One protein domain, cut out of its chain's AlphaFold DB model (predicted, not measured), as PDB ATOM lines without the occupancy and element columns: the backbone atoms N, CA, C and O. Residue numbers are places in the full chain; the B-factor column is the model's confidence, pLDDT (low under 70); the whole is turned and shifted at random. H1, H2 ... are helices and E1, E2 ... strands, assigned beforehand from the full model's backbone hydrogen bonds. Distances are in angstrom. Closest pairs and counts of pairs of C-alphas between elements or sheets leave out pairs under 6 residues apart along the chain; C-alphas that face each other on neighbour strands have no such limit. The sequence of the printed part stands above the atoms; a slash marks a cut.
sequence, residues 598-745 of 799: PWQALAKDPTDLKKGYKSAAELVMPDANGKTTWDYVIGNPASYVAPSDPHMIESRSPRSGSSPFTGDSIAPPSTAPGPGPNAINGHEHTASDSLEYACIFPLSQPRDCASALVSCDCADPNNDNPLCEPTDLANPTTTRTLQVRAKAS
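Overview. This is residues 598 to 745 of the 799 residues of an uncharacterized protein of Minicystis rosea (UniProt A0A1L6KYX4). There is little regular structure: three very short helices, H1, H2 and H3, gather at one end, and long loops lead to a hairpin of two antiparallel strands, E1 and E2, toward the other. In that order, these mixed elements hold only 30 of the 148 printed residues. The whole is compact, radius of gyration of the C-alphas 16.7 A, spanning 50 by 34 by 26 A.

Along the chain. Find C-alpha 599 at (29.114, 12.514, 79.580), beginning H1, residues 599 to 602; H2 is 616 to 619, H3 629 to 633. E1, 695 to 704, 21.3 A long, bends by 91 degrees at residue 701. E2, 738 to 744, 18.1 A long, ends at (29.994, 19.796, 70.641).

Arrangement. H1 touches H3; their closest C-alphas, of Ala 601 and Thr 629, are 6.8 A apart. Across the hairpin of E1 and E2, find N 697 and O 742 within hydrogen-bond range, 2.9 A. H3's O i to N i+4 pair is within range; H1 and H2 are too short for one.

Size, cuts and confidence. The printed part has no cut. Links H1 to H2, H3 to E1 and E1 to E2 are long. Residues 708 and 710 have pLDDT under 70.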
ATOM      1  N   PRO A 598      29.685  17.191  78.837       98.31
ATOM      2  CA  PRO A 598      30.549  16.077  79.228       98.31
ATOM      3  C   PRO A 598      29.726  14.890  79.747       98.31
ATOM      4  O   PRO A 598      28.973  15.030  80.716       98.31
ATOM      5  N   TRP A 599      29.863  13.703  79.144       98.31
ATOM      6  CA  TRP A 599      29.114  12.514  79.580       98.31
ATOM      7  C   TRP A 599      29.402  12.164  81.047       98.31
ATOM      8  O   TRP A 599      28.517  11.675  81.748       98.31
ATOM      9  N   GLN A 600      30.602  12.492  81.532       98.19
ATOM     10  CA  GLN A 600      31.054  12.320  82.913       98.19
ATOM     11  C   GLN A 600      30.179  13.087  83.914       98.19
ATOM     12  O   GLN A 600      29.953  12.616  85.027       98.19
ATOM     13  N   ALA A 601      29.634  14.244  83.518       97.50
ATOM     14  CA  ALA A 601      28.731  15.024  84.358       97.50
ATOM     15  C   ALA A 601      27.370  14.330  84.541       97.50
ATOM     16  O   ALA A 601      26.762  14.418  85.611       97.50
ATOM     17  N   LEU A 602      26.901  13.608  83.520       98.44
ATOM     18  CA  LEU A 602      25.606  12.923  83.515       98.44
ATOM     19  C   LEU A 602      25.677  11.458  83.974       98.44
ATOM     20  O   LEU A 602      24.656  10.907  84.379       98.44
ATOM     21  N   ALA A 603      26.837  10.804  83.901       98.19
ATOM     22  CA  ALA A 603      27.004   9.395  84.253       98.19
ATOM     23  C   ALA A 603      26.822   9.130  85.759       98.19
ATOM     24  O   ALA A 603      27.170   9.963  86.597       98.19
ATOM     25  N   LYS A 604      26.319   7.939  86.119       97.44
ATOM     26  CA  LYS A 604      26.269   7.471  87.522       97.44
ATOM     27  C   LYS A 604      27.664   7.287  88.125       97.44
ATOM     28  O   LYS A 604      27.832   7.410  89.334       97.44
ATOM     29  N   ASP A 605      28.653   7.026  87.278       97.19
ATOM     30  CA  ASP A 605      30.072   7.027  87.606       97.19
ATOM     31  C   ASP A 605      30.804   7.872  86.548       97.19
ATOM     32  O   ASP A 605      30.771   7.505  85.368       97.19
ATOM     33  N   PRO A 606      31.461   8.988  86.918       96.19
ATOM     34  CA  PRO A 606      32.145   9.863  85.964       96.19
ATOM     35  C   PRO A 606      33.370   9.214  85.301       96.19
ATOM     36  O   PRO A 606      33.950   9.806  84.396       96.19
ATOM     37  N   THR A 607      33.771   8.013  85.728       96.00
ATOM     38  CA  THR A 607      34.874   7.243  85.134       96.00
ATOM     39  C   THR A 607      34.404   6.067  84.270       96.00
ATOM     40  O   THR A 607      35.225   5.466  83.578       96.00
ATOM     41  N   ASP A 608      33.109   5.723  84.286       96.56
ATOM     42  CA  ASP A 608      32.592   4.492  83.678       96.56
ATOM     43  C   ASP A 608      31.128   4.624  83.220       96.56
ATOM     44  O   ASP A 608      30.181   4.272  83.932       96.56
ATOM     45  N   LEU A 609      30.939   5.090  81.980       97.19
ATOM     46  CA  LEU A 609      29.617   5.258  81.364       97.19
ATOM     47  C   LEU A 609      28.845   3.931  81.196       97.19
ATOM     48  O   LEU A 609      27.632   3.954  80.997       97.19
ATOM     49  N   LYS A 610      29.494   2.766  81.351       96.69
ATOM     50  CA  LYS A 610      28.844   1.442  81.273       96.69
ATOM     51  C   LYS A 610      27.823   1.211  82.392       96.69
ATOM     52  O   LYS A 610      26.983   0.323  82.273       96.69
ATOM     53  N   LYS A 611      27.864   2.028  83.452       96.44
ATOM     54  CA  LYS A 611      26.865   2.080  84.537       96.44
ATOM     55  C   LYS A 611      25.632   2.938  84.193       96.44
ATOM     56  O   LYS A 611      24.673   2.958  84.963       96.44
ATOM     57  N   GLY A 612      25.638   3.610  83.040       96.38
ATOM     58  CA  GLY A 612      24.543   4.430  82.523       96.38
ATOM     59  C   GLY A 612      24.474   5.846  83.104       96.38
ATOM     60  O   GLY A 612      25.218   6.223  84.015       96.38
ATOM     61  N   TYR A 613      23.551   6.640  82.561       98.06
ATOM     62  CA  TYR A 613      23.266   7.996  83.030       98.06
ATOM     63  C   TYR A 613      22.464   8.011  84.343       98.06
ATOM     64  O   TYR A 613      21.735   7.066  84.671       98.06
ATOM     65  N   LYS A 614      22.622   9.098  85.105       97.81
ATOM     66  CA  LYS A 614      21.853   9.428  86.312       97.81
ATOM     67  C   LYS A 614      20.370   9.592  85.973       97.81
ATOM     68  O   LYS A 614      20.012  10.242  84.996       97.81
ATOM     69  N   SER A 615      19.504   9.063  86.828       95.69
ATOM     70  CA  SER A 615      18.069   9.353  86.811       95.69
ATOM     71  C   SER A 615      17.772  10.804  87.211       95.69
ATOM     72  O   SER A 615      18.581  11.468  87.859       95.69
ATOM     73  N   ALA A 616      16.557  11.279  86.913       95.19
ATOM     74  CA  ALA A 616      16.073  12.595  87.345       95.19
ATOM     75  C   ALA A 616      16.221  12.843  88.862       95.19
ATOM     76  O   ALA A 616      16.468  13.975  89.269       95.19
ATOM     77  N   ALA A 617      16.120  11.794  89.690       96.38
ATOM     78  CA  ALA A 617      16.354  11.879  91.130       96.38
ATOM     79  C   ALA A 617      17.845  12.069  91.465       96.38
ATOM     80  O   ALA A 617      18.191  12.957  92.234       96.38
ATOM     81  N   GLU A 618      18.738  11.284  90.854       97.50
ATOM     82  CA  GLU A 618      20.193  11.389  91.057       97.50
ATOM     83  C   GLU A 618      20.765  12.724  90.541       97.50
ATOM     84  O   GLU A 618      21.712  13.253  91.120       97.50
ATOM     85  N   LEU A 619      20.179  13.310  89.489       97.94
ATOM     86  CA  LEU A 619      20.600  14.602  88.930       97.94
ATOM     87  C   LEU A 619      20.359  15.783  89.889       97.94
ATOM     88  O   LEU A 619      21.168  16.716  89.910       97.94
ATOM     89  N   VAL A 620      19.285  15.732  90.690       97.88
ATOM     90  CA  VAL A 620      18.931  16.764  91.686       97.88
ATOM     91  C   VAL A 620      19.507  16.506  93.084       97.88
ATOM     92  O   VAL A 620      19.312  17.333  93.975       97.88
ATOM     93  N   MET A 621      20.227  15.401  93.305       97.12
ATOM     94  CA  MET A 621      20.927  15.184  94.575       97.12
ATOM     95  C   MET A 621      22.098  16.173  94.713       97.12
ATOM     96  O   MET A 621      22.916  16.264  93.793       97.12
ATOM     97  N   PRO A 622      22.218  16.898  95.842       97.12
ATOM     98  CA  PRO A 622      23.375  17.739  96.110       97.12
ATOM     99  C   PRO A 622      24.600  16.898  96.495       97.12
ATOM    100  O   PRO A 622      24.493  15.889  97.195       97.12
ATOM    101  N   ASP A 623      25.773  17.346  96.060       94.88
ATOM    102  CA  ASP A 623      27.074  16.798  96.434       94.88
ATOM    103  C   ASP A 623      27.552  17.291  97.821       94.88
ATOM    104  O   ASP A 623      26.849  17.995  98.550       94.88
ATOM    105  N   ALA A 624      28.794  16.956  98.185       94.06
ATOM    106  CA  ALA A 624      29.422  17.411  99.430       94.06
ATOM    107  C   ALA A 624      29.635  18.941  99.522       94.06
ATOM    108  O   ALA A 624      29.914  19.448 100.607       94.06
ATOM    109  N   ASN A 625      29.498  19.672  98.410       94.31
ATOM    110  CA  ASN A 625      29.566  21.132  98.327       94.31
ATOM    111  C   ASN A 625      28.167  21.783  98.317       94.31
ATOM    112  O   ASN A 625      28.065  23.009  98.247       94.31
ATOM    113  N   GLY A 626      27.093  20.985  98.371       96.50
ATOM    114  CA  GLY A 626      25.708  21.447  98.276       96.50
ATOM    115  C   GLY A 626      25.217  21.713  96.847       96.50
ATOM    116  O   GLY A 626      24.162  22.322  96.692       96.50
ATOM    117  N   LYS A 627      25.953  21.283  95.811       97.06
ATOM    118  CA  LYS A 627      25.621  21.508  94.394       97.06
ATOM    119  C   LYS A 627      25.039  20.262  93.738       97.06
ATOM    120  O   LYS A 627      25.573  19.166  93.884       97.06
ATOM    121  N   THR A 628      23.967  20.438  92.976       97.94
ATOM    122  CA  THR A 628      23.368  19.390  92.139       97.94
ATOM    123  C   THR A 628      24.124  19.246  90.817       97.94
ATOM    124  O   THR A 628      24.920  20.111  90.448       97.94
ATOM    125  N   THR A 629      23.836  18.196  90.036       98.06
ATOM    126  CA  THR A 629      24.418  18.069  88.681       98.06
ATOM    127  C   THR A 629      24.053  19.281  87.812       98.06
ATOM    128  O   THR A 629      24.870  19.757  87.027       98.06
ATOM    129  N   TRP A 630      22.859  19.850  88.007       98.06
ATOM    130  CA  TRP A 630      22.387  21.012  87.260       98.06
ATOM    131  C   TRP A 630      23.130  22.314  87.574       98.06
ATOM    132  O   TRP A 630      23.269  23.150  86.685       98.06
ATOM    133  N   ASP A 631      23.638  22.498  88.792       98.12
ATOM    134  CA  ASP A 631      24.438  23.684  89.144       98.12
ATOM    135  C   ASP A 631      25.822  23.651  88.479       98.12
ATOM    136  O   ASP A 631      26.450  24.691  88.258       98.12
ATOM    137  N   TYR A 632      26.280  22.448  88.119       98.12
ATOM    138  CA  TYR A 632      27.498  22.221  87.355       98.12
ATOM    139  C   TYR A 632      27.306  22.362  85.843       98.12
ATOM    140  O   TYR A 632      28.163  22.984  85.226       98.12
ATOM    141  N   VAL A 633      26.210  21.859  85.254       98.00
ATOM    142  CA  VAL A 633      26.032  21.857  83.781       98.00
ATOM    143  C   VAL A 633      25.129  22.956  83.204       98.00
ATOM    144  O   VAL A 633      25.206  23.220  82.012       98.00
ATOM    145  N   ILE A 634      24.302  23.619  84.021       97.62
ATOM    146  CA  ILE A 634      23.405  24.721  83.595       97.62
ATOM    147  C   ILE A 634      23.623  25.987  84.436       97.62
ATOM    148  O   ILE A 634      23.508  27.099  83.927       97.62
ATOM    149  N   GLY A 635      23.898  25.837  85.735       96.25
ATOM    150  CA  GLY A 635      23.854  26.958  86.674       96.25
ATOM    151  C   GLY A 635      22.422  27.486  86.829       96.25
ATOM    152  O   GLY A 635      21.477  26.711  87.033       96.25
ATOM    153  N   ASN A 636      22.255  28.805  86.717       93.19
ATOM    154  CA  ASN A 636      20.953  29.476  86.729       93.19
ATOM    155  C   ASN A 636      20.900  30.612  85.677       93.19
ATOM    156  O   ASN A 636      21.133  31.781  86.016       93.19
ATOM    157  N   PRO A 637      20.545  30.294  84.414       89.19
ATOM    158  CA  PRO A 637      20.412  31.270  83.330       89.19
ATOM    159  C   PRO A 637      19.387  32.378  83.608       89.19
ATOM    160  O   PRO A 637      19.630  33.528  83.253       89.19
ATOM    161  N   ALA A 638      18.292  32.079  84.319       86.50
ATOM    162  CA  ALA A 638      17.263  33.062  84.682       86.50
ATOM    163  C   ALA A 638      17.767  34.146  85.661       86.50
ATOM    164  O   ALA A 638      17.119  35.174  85.845       86.50
ATOM    165  N   SER A 639      18.931  33.939  86.282       88.50
ATOM    166  CA  SER A 639      19.650  34.945  87.077       88.50
ATOM    167  C   SER A 639      21.048  35.250  86.519       88.50
ATOM    168  O   SER A 639      21.877  35.814  87.229       88.50
ATOM    169  N   TYR A 640      21.317  34.878  85.261       89.06
ATOM    170  CA  TYR A 640      22.599  35.045  84.561       89.06
ATOM    171  C   TYR A 640      23.816  34.455  85.304       89.06
ATOM    172  O   TYR A 640      24.939  34.943  85.165       89.06
ATOM    173  N   VAL A 641      23.602  33.387  86.083       92.81
ATOM    174  CA  VAL A 641      24.660  32.634  86.770       92.81
ATOM    175  C   VAL A 641      25.103  31.480  85.876       92.81
ATOM    176  O   VAL A 641      24.328  30.556  85.625       92.81
ATOM    177  N   ALA A 642      26.354  31.535  85.418       94.44
ATOM    178  CA  ALA A 642      26.955  30.522  84.555       94.44
ATOM    179  C   ALA A 642      27.065  29.132  85.233       94.44
ATOM    180  O   ALA A 642      27.062  29.047  86.468       94.44
ATOM    181  N   PRO A 643      27.203  28.043  84.448       97.56
ATOM    182  CA  PRO A 643      27.494  26.705  84.965       97.56
ATOM    183  C   PRO A 643      28.770  26.654  85.818       97.56
ATOM    184  O   PRO A 643      29.719  27.404  85.592       97.56
ATOM    185  N   SER A 644      28.802  25.754  86.807       97.19
ATOM    186  CA  SER A 644      29.961  25.595  87.701       97.19
ATOM    187  C   SER A 644      31.038  24.620  87.202       97.19
ATOM    188  O   SER A 644      32.121  24.613  87.782       97.19
ATOM    189  N   ASP A 645      30.774  23.792  86.184       97.94
ATOM    190  CA  ASP A 645      31.833  23.113  85.421       97.94
ATOM    191  C   ASP A 645      32.300  24.070  84.309       97.94
ATOM    192  O   ASP A 645      31.481  24.462  83.472       97.94
ATOM    193  N   PRO A 646      33.585  24.471  84.264       97.75
ATOM    194  CA  PRO A 646      34.059  25.437  83.280       97.75
ATOM    195  C   PRO A 646      33.960  24.936  81.832       97.75
ATOM    196  O   PRO A 646      33.870  25.768  80.934       97.75
ATOM    197  N   HIS A 647      33.893  23.619  81.585       97.69
ATOM    198  CA  HIS A 647      33.658  23.080  80.237       97.69
ATOM    199  C   HIS A 647      32.247  23.414  79.725       97.69
ATOM    200  O   HIS A 647      32.042  23.524  78.520       97.69
ATOM    201  N   MET A 648      31.278  23.628  80.622       97.94
ATOM    202  CA  MET A 648      29.908  24.004  80.259       97.94
ATOM    203  C   MET A 648      29.695  25.515  80.143       97.94
ATOM    204  O   MET A 648      28.633  25.932  79.701       97.94
ATOM    205  N   ILE A 649      30.672  26.356  80.497       96.88
ATOM    206  CA  ILE A 649      30.550  27.804  80.303       96.88
ATOM    207  C   ILE A 649      30.654  28.112  78.805       96.88
ATOM    208  O   ILE A 649      31.714  27.920  78.207       96.88
ATOM    209  N   GLU A 650      29.580  28.627  78.208       94.88
ATOM    210  CA  GLU A 650      29.613  29.175  76.853       94.88
ATOM    211  C   GLU A 650      30.546  30.390  76.792       94.88
ATOM    212  O   GLU A 650      30.334  31.403  77.464       94.88
ATOM    213  N   SER A 651      31.589  30.289  75.973       94.19
ATOM    214  CA  SER A 651      32.576  31.341  75.766       94.19
ATOM    215  C   SER A 651      33.142  31.240  74.358       94.19
ATOM    216  O   SER A 651      33.336  30.144  73.851       94.19
ATOM    217  N   ARG A 652      33.471  32.383  73.759       92.38
ATOM    218  CA  ARG A 652      34.280  32.493  72.529       92.38
ATOM    219  C   ARG A 652      35.781  32.704  72.799       92.38
ATOM    220  O   ARG A 652      36.527  33.083  71.903       92.38
ATOM    221  N   SER A 653      36.166  32.636  74.071       93.62
ATOM    222  CA  SER A 653      37.489  32.981  74.586       93.62
ATOM    223  C   SER A 653      37.976  31.864  75.509       93.62
ATOM    224  O   SER A 653      37.189  31.466  76.380       93.62
ATOM    225  N   PRO A 654      39.251  31.446  75.417       96.06
ATOM    226  CA  PRO A 654      39.811  30.375  76.231       96.06
ATOM    227  C   PRO A 654      39.510  30.491  77.725       96.06
ATOM    228  O   PRO A 654      39.859  31.474  78.391       96.06
ATOM    229  N   ARG A 655      38.847  29.461  78.243       96.56
ATOM    230  CA  ARG A 655      38.421  29.311  79.636       96.56
ATOM    231  C   ARG A 655      39.554  28.719  80.478       96.56
ATOM    232  O   ARG A 655      40.662  28.459  80.013       96.56
ATOM    233  N   SER A 656      39.295  28.538  81.770       96.44
ATOM    234  CA  SER A 656      40.233  27.893  82.692       96.44
ATOM    235  C   SER A 656      39.501  27.294  83.891       96.44
ATOM    236  O   SER A 656      38.345  27.627  84.155       96.44
ATOM    237  N   GLY A 657      40.181  26.406  84.615       96.69
ATOM    238  CA  GLY A 657      39.627  25.643  85.733       96.69
ATOM    239  C   GLY A 657      39.735  24.142  85.482       96.69
ATOM    240  O   GLY A 657      40.536  23.705  84.652       96.69
ATOM    241  N   SER A 658      38.931  23.359  86.196       96.88
ATOM    242  CA  SER A 658      38.919  21.897  86.104       96.88
ATOM    243  C   SER A 658      37.494  21.365  86.244       96.88
ATOM    244  O   SER A 658      36.683  21.989  86.932       96.88
ATOM    245  N   SER A 659      37.181  20.213  85.639       96.19
ATOM    246  CA  SER A 659      35.871  19.583  85.838       96.19
ATOM    247  C   SER A 659      35.740  19.095  87.289       96.19
ATOM    248  O   SER A 659      36.635  18.398  87.777       96.19
ATOM    249  N   PRO A 660      34.628  19.387  87.985       96.00
ATOM    250  CA  PRO A 660      34.346  18.869  89.321       96.00
ATOM    251  C   PRO A 660      34.058  17.358  89.332       96.00
ATOM    252  O   PRO A 660      34.034  16.763  90.406       96.00
ATOM    253  N   PHE A 661      33.847  16.732  88.166       95.25
ATOM    254  CA  PHE A 661      33.522  15.307  88.051       95.25
ATOM    255  C   PHE A 661      34.755  14.409  87.887       95.25
ATOM    256  O   PHE A 661      34.776  13.309  88.437       95.25
ATOM    257  N   THR A 662      35.783  14.867  87.162       95.06
ATOM    258  CA  THR A 662      37.012  14.089  86.897       95.06
ATOM    259  C   THR A 662      38.284  14.711  87.477       95.06
ATOM    260  O   THR A 662      39.269  14.006  87.689       95.06
ATOM    261  N   GLY A 663      38.290  16.023  87.736       94.75
ATOM    262  CA  GLY A 663      39.500  16.795  88.031       94.75
ATOM    263  C   GLY A 663      40.313  17.201  86.792       94.75
ATOM    264  O   GLY A 663      41.325  17.892  86.944       94.75
ATOM    265  N   ASP A 664      39.888  16.825  85.578       93.75
ATOM    266  CA  ASP A 664      40.565  17.216  84.337       93.75
ATOM    267  C   ASP A 664      40.589  18.737  84.206       93.75
ATOM    268  O   ASP A 664      39.556  19.403  84.298       93.75
ATOM    269  N   SER A 665      41.784  19.293  84.017       95.62
ATOM    270  CA  SER A 665      41.983  20.737  83.908       95.62
ATOM    271  C   SER A 665      41.906  21.189  82.457       95.62
ATOM    272  O   SER A 665      42.444  20.532  81.565       95.62
ATOM    273  N   ILE A 666      41.247  22.320  82.219       96.62
ATOM    274  CA  ILE A 666      41.180  22.946  80.899       96.62
ATOM    275  C   ILE A 666      42.593  23.373  80.481       96.62
ATOM    276  O   ILE A 666      43.300  24.050  81.233       96.62
ATOM    277  N   ALA A 667      43.008  22.953  79.286       96.62
ATOM    278  CA  ALA A 667      44.313  23.270  78.715       96.62
ATOM    279  C   ALA A 667      44.220  24.490  77.768       96.62
ATOM    280  O   ALA A 667      43.218  24.638  77.073       96.62
ATOM    281  N   PRO A 668      45.236  25.373  77.728       95.88
ATOM    282  CA  PRO A 668      45.222  26.584  76.899       95.88
ATOM    283  C   PRO A 668      45.572  26.301  75.421       95.88
ATOM    284  O   PRO A 668      46.247  25.308  75.145       95.88
ATOM    285  N   PRO A 669      45.279  27.220  74.475       94.94
ATOM    286  CA  PRO A 669      45.571  27.020  73.045       94.94
ATOM    287  C   PRO A 669      47.056  26.802  72.714       94.94
ATOM    288  O   PRO A 669      47.407  26.161  71.725       94.94
ATOM    289  N   SER A 670      47.965  27.255  73.588       93.50
ATOM    290  CA  SER A 670      49.408  26.983  73.492       93.50
ATOM    291  C   SER A 670      49.790  25.500  73.648       93.50
ATOM    292  O   SER A 670      50.973  25.173  73.585       93.50
ATOM    293  N   THR A 671      48.822  24.617  73.897       92.75
ATOM    294  CA  THR A 671      48.986  23.160  73.905       92.75
ATOM    295  C   THR A 671      49.029  22.554  72.494       92.75
ATOM    296  O   THR A 671      49.629  21.491  72.339       92.75
ATOM    297  N   ALA A 672      48.482  23.223  71.470       89.12
ATOM    298  CA  ALA A 672      48.482  22.741  70.086       89.12
ATOM    299  C   ALA A 672      49.914  22.512  69.542       89.12
ATOM    300  O   ALA A 672      50.798  23.351  69.761       89.12
ATOM    301  N   PRO A 673      50.181  21.469  68.729       85.25
ATOM    302  CA  PRO A 673      49.238  20.718  67.891       85.25
ATOM    303  C   PRO A 673      48.540  19.543  68.583       85.25
ATOM    304  O   PRO A 673      48.991  19.063  69.623       85.25
ATOM    305  N   GLY A 674      47.513  19.020  67.910       83.31
ATOM    306  CA  GLY A 674      46.797  17.824  68.326       83.31
ATOM    307  C   GLY A 674      45.793  18.101  69.445       83.31
ATOM    308  O   GLY A 674      45.561  19.249  69.809       83.31
ATOM    309  N   PRO A 675      45.188  17.058  70.027       81.62
ATOM    310  CA  PRO A 675      44.072  17.199  70.959       81.62
ATOM    311  C   PRO A 675      44.456  17.702  72.349       81.62
ATOM    312  O   PRO A 675      43.570  17.921  73.158       81.62
ATOM    313  N   GLY A 676      45.739  17.827  72.687       87.19
ATOM    314  CA  GLY A 676      46.144  18.108  74.064       87.19
ATOM    315  C   GLY A 676      45.809  16.986  75.067       87.19
ATOM    316  O   GLY A 676      45.566  15.842  74.671       87.19
ATOM    317  N   PRO A 677      45.883  17.277  76.382       86.19
ATOM    318  CA  PRO A 677      45.812  16.266  77.437       86.19
ATOM    319  C   PRO A 677      44.429  16.091  78.086       86.19
ATOM    320  O   PRO A 677      44.255  15.126  78.826       86.19
ATOM    321  N   ASN A 678      43.476  17.009  77.889       92.88
ATOM    322  CA  ASN A 678      42.179  16.960  78.570       92.88
ATOM    323  C   ASN A 678      41.246  15.949  77.869       92.88
ATOM    324  O   ASN A 678      41.000  16.046  76.668       92.88
ATOM    325  N   ALA A 679      40.717  14.974  78.612       91.56
ATOM    326  CA  ALA A 679      39.884  13.904  78.053       91.56
ATOM    327  C   ALA A 679      38.434  14.323  77.725       91.56
ATOM    328  O   ALA A 679      37.717  13.560  77.079       91.56
ATOM    329  N   ILE A 680      38.003  15.506  78.172       96.44
ATOM    330  CA  ILE A 680      36.671  16.075  77.944       96.44
ATOM    331  C   ILE A 680      36.673  16.921  76.667       96.44
ATOM    332  O   ILE A 680      35.937  16.599  75.738       96.44
ATOM    333  N   ASN A 681      37.492  17.979  76.600       95.94
ATOM    334  CA  ASN A 681      37.503  18.936  75.481       95.94
ATOM    335  C   ASN A 681      38.874  19.157  74.815       95.94
ATOM    336  O   ASN A 681      38.984  19.977  73.906       95.94
ATOM    337  N   GLY A 682      39.910  18.423  75.229       96.06
ATOM    338  CA  GLY A 682      41.243  18.484  74.632       96.06
ATOM    339  C   GLY A 682      42.078  19.692  75.067       96.06
ATOM    340  O   GLY A 682      42.975  19.565  75.911       96.06
ATOM    341  N   HIS A 683      41.782  20.854  74.484       96.06
ATOM    342  CA  HIS A 683      42.244  22.176  74.907       96.06
ATOM    343  C   HIS A 683      41.386  23.282  74.265       96.06
ATOM    344  O   HIS A 683      40.750  23.068  73.239       96.06
ATOM    345  N   GLU A 684      41.391  24.475  74.853       96.50
ATOM    346  CA  GLU A 684      40.733  25.678  74.316       96.50
ATOM    347  C   GLU A 684      41.427  26.176  73.031       96.50
ATOM    348  O   GLU A 684      42.601  25.862  72.817       96.50
ATOM    349  N   HIS A 685      40.762  26.986  72.198       94.19
ATOM    350  CA  HIS A 685      41.270  27.404  70.876       94.19
ATOM    351  C   HIS A 685      41.054  28.899  70.567       94.19
ATOM    352  O   HIS A 685      40.298  29.598  71.237       94.19
ATOM    353  N   THR A 686      41.728  29.446  69.550       92.50
ATOM    354  CA  THR A 686      41.599  30.873  69.199       92.50
ATOM    355  C   THR A 686      40.367  31.117  68.310       92.50
ATOM    356  O   THR A 686      40.471  31.364  67.109       92.50
ATOM    357  N   ALA A 687      39.177  31.049  68.914       76.94
ATOM    358  CA  ALA A 687      37.883  31.162  68.235       76.94
ATOM    359  C   ALA A 687      37.518  32.597  67.766       76.94
ATOM    360  O   ALA A 687      37.322  33.534  68.554       76.94
ATOM    361  N   SER A 688      37.334  32.775  66.454       73.75
ATOM    362  CA  SER A 688      36.773  34.003  65.865       73.75
ATOM    363  C   SER A 688      35.241  34.054  65.916       73.75
ATOM    364  O   SER A 688      34.670  35.116  66.163       73.75
ATOM    365  N   ASP A 689      34.603  32.914  65.669       83.62
ATOM    366  CA  ASP A 689      33.206  32.781  65.241       83.62
ATOM    367  C   ASP A 689      32.523  31.496  65.760       83.62
ATOM    368  O   ASP A 689      31.364  31.242  65.432       83.62
ATOM    369  N   SER A 690      33.210  30.733  66.614       88.88
ATOM    370  CA  SER A 690      32.733  29.539  67.328       88.88
ATOM    371  C   SER A 690      32.679  29.763  68.851       88.88
ATOM    372  O   SER A 690      33.215  30.744  69.377       88.88
ATOM    373  N   LEU A 691      32.013  28.850  69.564       94.12
ATOM    374  CA  LEU A 691      32.160  28.693  71.013       94.12
ATOM    375  C   LEU A 691      33.232  27.638  71.323       94.12
ATOM    376  O   LEU A 691      33.451  26.704  70.552       94.12
ATOM    377  N   GLU A 692      33.864  27.773  72.483       96.12
ATOM    378  CA  GLU A 692      34.735  26.764  73.081       96.12
ATOM    379  C   GLU A 692      33.947  25.490  73.405       96.12
ATOM    380  O   GLU A 692      32.826  25.533  73.920       96.12
ATOM    381  N   TYR A 693      34.539  24.334  73.104       97.06
ATOM    382  CA  TYR A 693      33.816  23.067  73.122       97.06
ATOM    383  C   TYR A 693      33.479  22.604  74.546       97.06
ATOM    384  O   TYR A 693      34.323  22.642  75.449       97.06
ATOM    385  N   ALA A 694      32.252  22.111  74.728       97.75
ATOM    386  CA  ALA A 694      31.830  21.412  75.938       97.75
ATOM    387  C   ALA A 694      32.477  20.033  76.037       97.75
ATOM    388  O   ALA A 694      32.892  19.611  77.113       97.75
ATOM    389  N   CYS A 695      32.572  19.339  74.905       97.81
ATOM    390  CA  CYS A 695      33.206  18.037  74.806       97.81
ATOM    391  C   CYS A 695      33.680  17.748  73.375       97.81
ATOM    392  O   CYS A 695      33.212  18.360  72.412       97.81
ATOM    393  N   ILE A 696      34.611  16.803  73.241       97.25
ATOM    394  CA  ILE A 696      35.082  16.256  71.967       97.25
ATOM    395  C   ILE A 696      35.141  14.724  72.037       97.25
ATOM    396  O   ILE A 696      35.302  14.150  73.113       97.25
ATOM    397  N   PHE A 697      35.053  14.044  70.894       96.00
ATOM    398  CA  PHE A 697      35.174  12.583  70.806       96.00
ATOM    399  C   PHE A 697      35.968  12.153  69.560       96.00
ATOM    400  O   PHE A 697      35.963  12.877  68.561       96.00
ATOM    401  N   PRO A 698      36.695  11.015  69.588       93.25
ATOM    402  CA  PRO A 698      37.439  10.514  68.428       93.25
ATOM    403  C   PRO A 698      36.512  10.185  67.258       93.25
ATOM    404  O   PRO A 698      35.458   9.585  67.453       93.25
ATOM    405  N   LEU A 699      36.933  10.526  66.039       90.69
ATOM    406  CA  LEU A 699      36.285  10.022  64.831       90.69
ATOM    407  C   LEU A 699      36.550   8.520  64.679       90.69
ATOM    408  O   LEU A 699      37.616   8.022  65.047       90.69
ATOM    409  N   SER A 700      35.605   7.806  64.068       83.94
ATOM    410  CA  SER A 700      35.802   6.411  63.656       83.94
ATOM    411  C   SER A 700      36.882   6.279  62.573       83.94
ATOM    412  O   SER A 700      37.573   5.262  62.529       83.94
ATOM    413  N   GLN A 701      37.046   7.307  61.729       83.31
ATOM    414  CA  GLN A 701      38.095   7.459  60.717       83.31
ATOM    415  C   GLN A 701      38.529   8.939  60.625       83.31
ATOM    416  O   GLN A 701      37.666   9.808  60.497       83.31
ATOM    417  N   PRO A 702      39.836   9.263  60.676       89.00
ATOM    418  CA  PRO A 702      40.329  10.615  60.407       89.00
ATOM    419  C   PRO A 702      40.082  11.085  58.965       89.00
ATOM    420  O   PRO A 702      40.165  10.286  58.031       89.00
ATOM    421  N   ARG A 703      39.874  12.395  58.768       88.69
ATOM    422  CA  ARG A 703      39.651  13.026  57.449       88.69
ATOM    423  C   ARG A 703      40.600  14.200  57.202       88.69
ATOM    424  O   ARG A 703      40.836  15.001  58.100       88.69
ATOM    425  N   ASP A 704      41.144  14.313  55.987       90.38
ATOM    426  CA  ASP A 704      42.019  15.432  55.600       90.38
ATOM    427  C   ASP A 704      41.210  16.597  55.006       90.38
ATOM    428  O   ASP A 704      40.714  16.561  53.873       90.38
ATOM    429  N   CYS A 705      41.110  17.657  55.801       90.00
ATOM    430  CA  CYS A 705      40.401  18.893  55.513       90.00
ATOM    431  C   CYS A 705      41.019  19.751  54.399       90.00
ATOM    432  O   CYS A 705      40.355  20.671  53.917       90.00
ATOM    433  N   ALA A 706      42.234  19.447  53.923       86.44
ATOM    434  CA  ALA A 706      42.886  20.191  52.838       86.44
ATOM    435  C   ALA A 706      42.087  20.210  51.511       86.44
ATOM    436  O   ALA A 706      42.411  20.968  50.596       86.44
ATOM    437  N   SER A 707      41.047  19.376  51.399       72.00
ATOM    438  CA  SER A 707      40.189  19.214  50.220       72.00
ATOM    439  C   SER A 707      38.847  19.973  50.263       72.00
ATOM    440  O   SER A 707      38.070  19.848  49.319       72.00
ATOM    441  N   ALA A 708      38.594  20.792  51.296       63.97
ATOM    442  CA  ALA A 708      37.361  21.581  51.472       63.97
ATOM    443  C   ALA A 708      36.066  20.733  51.496       63.97
ATOM    444  O   ALA A 708      35.123  20.962  50.734       63.97
ATOM    445  N   LEU A 709      36.045  19.743  52.393       70.25
ATOM    446  CA  LEU A 709      34.863  18.936  52.725       70.25
ATOM    447  C   LEU A 709      33.809  19.778  53.476       70.25
ATOM    448  O   LEU A 709      34.132  20.836  54.014       70.25
ATOM    449  N   VAL A 710      32.552  19.319  53.515       67.31
ATOM    450  CA  VAL A 710      31.427  20.076  54.107       67.31
ATOM    451  C   VAL A 710      31.453  20.035  55.642       67.31
ATOM    452  O   VAL A 710      31.436  21.095  56.268       67.31
ATOM    453  N   SER A 711      31.575  18.843  56.233       74.94
ATOM    454  CA  SER A 711      31.852  18.610  57.661       74.94
ATOM    455  C   SER A 711      33.361  18.596  57.923       74.94
ATOM    456  O   SER A 711      34.024  17.554  57.886       74.94
ATOM    457  N   CYS A 712      33.942  19.778  58.129       84.81
ATOM    458  CA  CYS A 712      35.388  19.940  58.259       84.81
ATOM    459  C   CYS A 712      35.773  21.164  59.103       84.81
ATOM    460  O   CYS A 712      35.642  22.305  58.662       84.81
ATOM    461  N   ASP A 713      36.327  20.914  60.291       89.19
ATOM    462  CA  ASP A 713      36.763  21.957  61.235       89.19
ATOM    463  C   ASP A 713      38.240  22.374  61.047       89.19
ATOM    464  O   ASP A 713      38.676  23.416  61.534       89.19
ATOM    465  N   CYS A 714      39.030  21.572  60.323       92.00
ATOM    466  CA  CYS A 714      40.492  21.695  60.215       92.00
ATOM    467  C   CYS A 714      40.972  22.311  58.884       92.00
ATOM    468  O   CYS A 714      42.031  21.952  58.370       92.00
ATOM    469  N   ALA A 715      40.183  23.198  58.270       89.75
ATOM    470  CA  ALA A 715      40.460  23.726  56.928       89.75
ATOM    471  C   ALA A 715      41.675  24.680  56.849       89.75
ATOM    472  O   ALA A 715      42.369  24.694  55.830       89.75
ATOM    473  N   ASP A 716      41.961  25.464  57.898       90.00
ATOM    474  CA  ASP A 716      43.190  26.270  57.975       90.00
ATOM    475  C   ASP A 716      44.356  25.399  58.479       90.00
ATOM    476  O   ASP A 716      44.313  24.952  59.626       90.00
ATOM    477  N   PRO A 717      45.435  25.183  57.703       91.50
ATOM    478  CA  PRO A 717      46.579  24.381  58.141       91.50
ATOM    479  C   PRO A 717      47.358  24.964  59.340       91.50
ATOM    480  O   PRO A 717      48.240  24.279  59.866       91.50
ATOM    481  N   ASN A 718      47.066  26.196  59.771       92.25
ATOM    482  CA  ASN A 718      47.715  26.889  60.890       92.25
ATOM    483  C   ASN A 718      46.846  26.961  62.163       92.25
ATOM    484  O   ASN A 718      47.277  27.577  63.138       92.25
ATOM    485  N   ASN A 719      45.644  26.365  62.161       92.12
ATOM    486  CA  ASN A 719      44.697  26.416  63.284       92.12
ATOM    487  C   ASN A 719      45.301  25.927  64.618       92.12
ATOM    488  O   ASN A 719      46.263  25.159  64.632       92.12
ATOM    489  N   ASP A 720      44.709  26.314  65.745       93.81
ATOM    490  CA  ASP A 720      44.975  25.764  67.080       93.81
ATOM    491  C   ASP A 720      43.749  25.025  67.646       93.81
ATOM    492  O   ASP A 720      43.453  25.102  68.834       93.81
ATOM    493  N   ASN A 721      43.026  24.304  66.788       94.25
ATOM    494  CA  ASN A 721      41.806  23.588  67.144       94.25
ATOM    495  C   ASN A 721      42.139  22.163  67.666       94.25
ATOM    496  O   ASN A 721      42.825  21.412  66.963       94.25
ATOM    497  N   PRO A 722      41.636  21.732  68.847       95.38
ATOM    498  CA  PRO A 722      41.908  20.405  69.430       95.38
ATOM    499  C   PRO A 722      41.356  19.221  68.609       95.38
ATOM    500  O   PRO A 722      41.635  18.057  68.913       95.38
ATOM    501  N   LEU A 723      40.561  19.474  67.566       95.00
ATOM    502  CA  LEU A 723      40.113  18.440  66.632       95.00
ATOM    503  C   LEU A 723      41.194  18.037  65.611       95.00
ATOM    504  O   LEU A 723      41.019  17.025  64.924       95.00
ATOM    505  N   CYS A 724      42.287  18.805  65.511       94.12
ATOM    506  CA  CYS A 724      43.165  18.842  64.345       94.12
ATOM    507  C   CYS A 724      44.613  18.402  64.629       94.12
ATOM    508  O   CYS A 724      45.325  18.967  65.461       94.12
ATOM    509  N   GLU A 725      45.082  17.424  63.858       93.88
ATOM    510  CA  GLU A 725      46.452  16.904  63.867       93.88
ATOM    511  C   GLU A 725      47.220  17.336  62.597       93.88
ATOM    512  O   GLU A 725      46.617  17.595  61.547       93.88
ATOM    513  N   PRO A 726      48.562  17.424  62.649       93.50
ATOM    514  CA  PRO A 726      49.383  17.759  61.492       93.50
ATOM    515  C   PRO A 726      49.543  16.577  60.526       93.50
ATOM    516  O   PRO A 726      49.931  15.479  60.924       93.50
ATOM    517  N   THR A 727      49.332  16.824  59.230       92.88
ATOM    518  CA  THR A 727      49.607  15.853  58.157       92.88
ATOM    519  C   THR A 727      51.106  15.674  57.885       92.88
ATOM    520  O   THR A 727      51.504  14.632  57.364       92.88
ATOM    521  N   ASP A 728      51.956  16.625  58.296       90.88
ATOM    522  CA  ASP A 728      53.417  16.482  58.305       90.88
ATOM    523  C   ASP A 728      54.016  16.798  59.685       90.88
ATOM    524  O   ASP A 728      54.085  17.948  60.125       90.88
ATOM    525  N   LEU A 729      54.543  15.762  60.342       89.38
ATOM    526  CA  LEU A 729      55.233  15.861  61.632       89.38
ATOM    527  C   LEU A 729      56.543  16.673  61.575       89.38
ATOM    528  O   LEU A 729      57.041  17.078  62.625       89.38
ATOM    529  N   ALA A 730      57.108  16.930  60.389       92.06
ATOM    530  CA  ALA A 730      58.236  17.847  60.222       92.06
ATOM    531  C   ALA A 730      57.807  19.328  60.186       92.06
ATOM    532  O   ALA A 730      58.624  20.199  60.484       92.06
ATOM    533  N   ASN A 731      56.535  19.614  59.880       87.75
ATOM    534  CA  ASN A 731      55.954  20.961  59.825       87.75
ATOM    535  C   ASN A 731      54.645  21.050  60.653       87.75
ATOM    536  O   ASN A 731      53.593  21.432  60.125       87.75
ATOM    537  N   PRO A 732      54.669  20.717  61.963       87.12
ATOM    538  CA  PRO A 732      53.463  20.419  62.745       87.12
ATOM    539  C   PRO A 732      52.637  21.650  63.168       87.12
ATOM    540  O   PRO A 732      51.633  21.531  63.874       87.12
ATOM    541  N   THR A 733      53.055  22.850  62.767       86.62
ATOM    542  CA  THR A 733      52.356  24.124  63.015       86.62
ATOM    543  C   THR A 733      51.712  24.716  61.761       86.62
ATOM    544  O   THR A 733      51.042  25.733  61.871       86.62
ATOM    545  N   THR A 734      51.935  24.124  60.582       90.12
ATOM    546  CA  THR A 734      51.486  24.667  59.282       90.12
ATOM    547  C   THR A 734      50.917  23.583  58.358       90.12
ATOM    548  O   THR A 734      50.977  23.715  57.136       90.12
ATOM    549  N   THR A 735      50.448  22.468  58.926       92.44
ATOM    550  CA  THR A 735      49.886  21.307  58.206       92.44
ATOM    551  C   THR A 735      48.713  20.655  58.952       92.44
ATOM    552  O   THR A 735      48.414  19.484  58.739       92.44
ATOM    553  N   ARG A 736      48.045  21.385  59.856       92.75
ATOM    554  CA  ARG A 736      47.040  20.878  60.817       92.75
ATOM    555  C   ARG A 736      45.670  20.564  60.192       92.75
ATOM    556  O   ARG A 736      44.641  20.977  60.715       92.75
ATOM    557  N   THR A 737      45.656  19.864  59.059       93.19
ATOM    558  CA  THR A 737      44.444  19.556  58.287       93.19
ATOM    559  C   THR A 737      43.857  18.174  58.561       93.19
ATOM    560  O   THR A 737      42.779  17.875  58.057       93.19
ATOM    561  N   LEU A 738      44.496  17.318  59.367       93.88
ATOM    562  CA  LEU A 738      43.937  16.004  59.685       93.88
ATOM    563  C   LEU A 738      42.951  16.121  60.851       93.88
ATOM    564  O   LEU A 738      43.356  16.143  62.012       93.88
ATOM    565  N   GLN A 739      41.653  16.162  60.560       93.50
ATOM    566  CA  GLN A 739      40.633  16.088  61.599       93.50
ATOM    567  C   GLN A 739      40.570  14.660  62.153       93.50
ATOM    568  O   GLN A 739      40.351  13.702  61.409       93.50
ATOM    569  N   VAL A 740      40.757  14.521  63.467       93.56
ATOM    570  CA  VAL A 740      40.756  13.234  64.194       93.56
ATOM    571  C   VAL A 740      39.642  13.124  65.236       93.56
ATOM    572  O   VAL A 740      39.438  12.052  65.809       93.56
ATOM    573  N   ARG A 741      38.929  14.221  65.511       94.69
ATOM    574  CA  ARG A 741      37.826  14.296  66.482       94.69
ATOM    575  C   ARG A 741      36.665  15.135  65.948       94.69
ATOM    576  O   ARG A 741      36.852  15.958  65.054       94.69
ATOM    577  N   ALA A 742      35.497  14.963  66.553       94.62
ATOM    578  CA  ALA A 742      34.354  15.864  66.435       94.62
ATOM    579  C   ALA A 742      34.080  16.570  67.778       94.62
ATOM    580  O   ALA A 742      34.429  16.042  68.837       94.62
ATOM    581  N   LYS A 743      33.463  17.757  67.719       95.19
ATOM    582  CA  LYS A 743      33.090  18.606  68.869       95.19
ATOM    583  C   LYS A 743      31.618  18.498  69.271       95.19
ATOM    584  O   LYS A 743      30.826  17.909  68.534       95.19
ATOM    585  N   ALA A 744      31.284  19.157  70.380       96.94
ATOM    586  CA  ALA A 744      29.994  19.796  70.641       96.94
ATOM    587  C   ALA A 744      30.171  21.087  71.474       96.94
ATOM    588  O   ALA A 744      31.038  21.150  72.351       96.94
ATOM    589  N   SER A 745      29.345  22.102  71.218       95.56
ATOM    590  CA  SER A 745      29.220  23.343  72.007       95.56
ATOM    591  C   SER A 745      28.297  23.131  73.226       95.56
ATOM    592  O   SER A 745      27.529  22.174  73.218       95.56
TER     593      SER A 745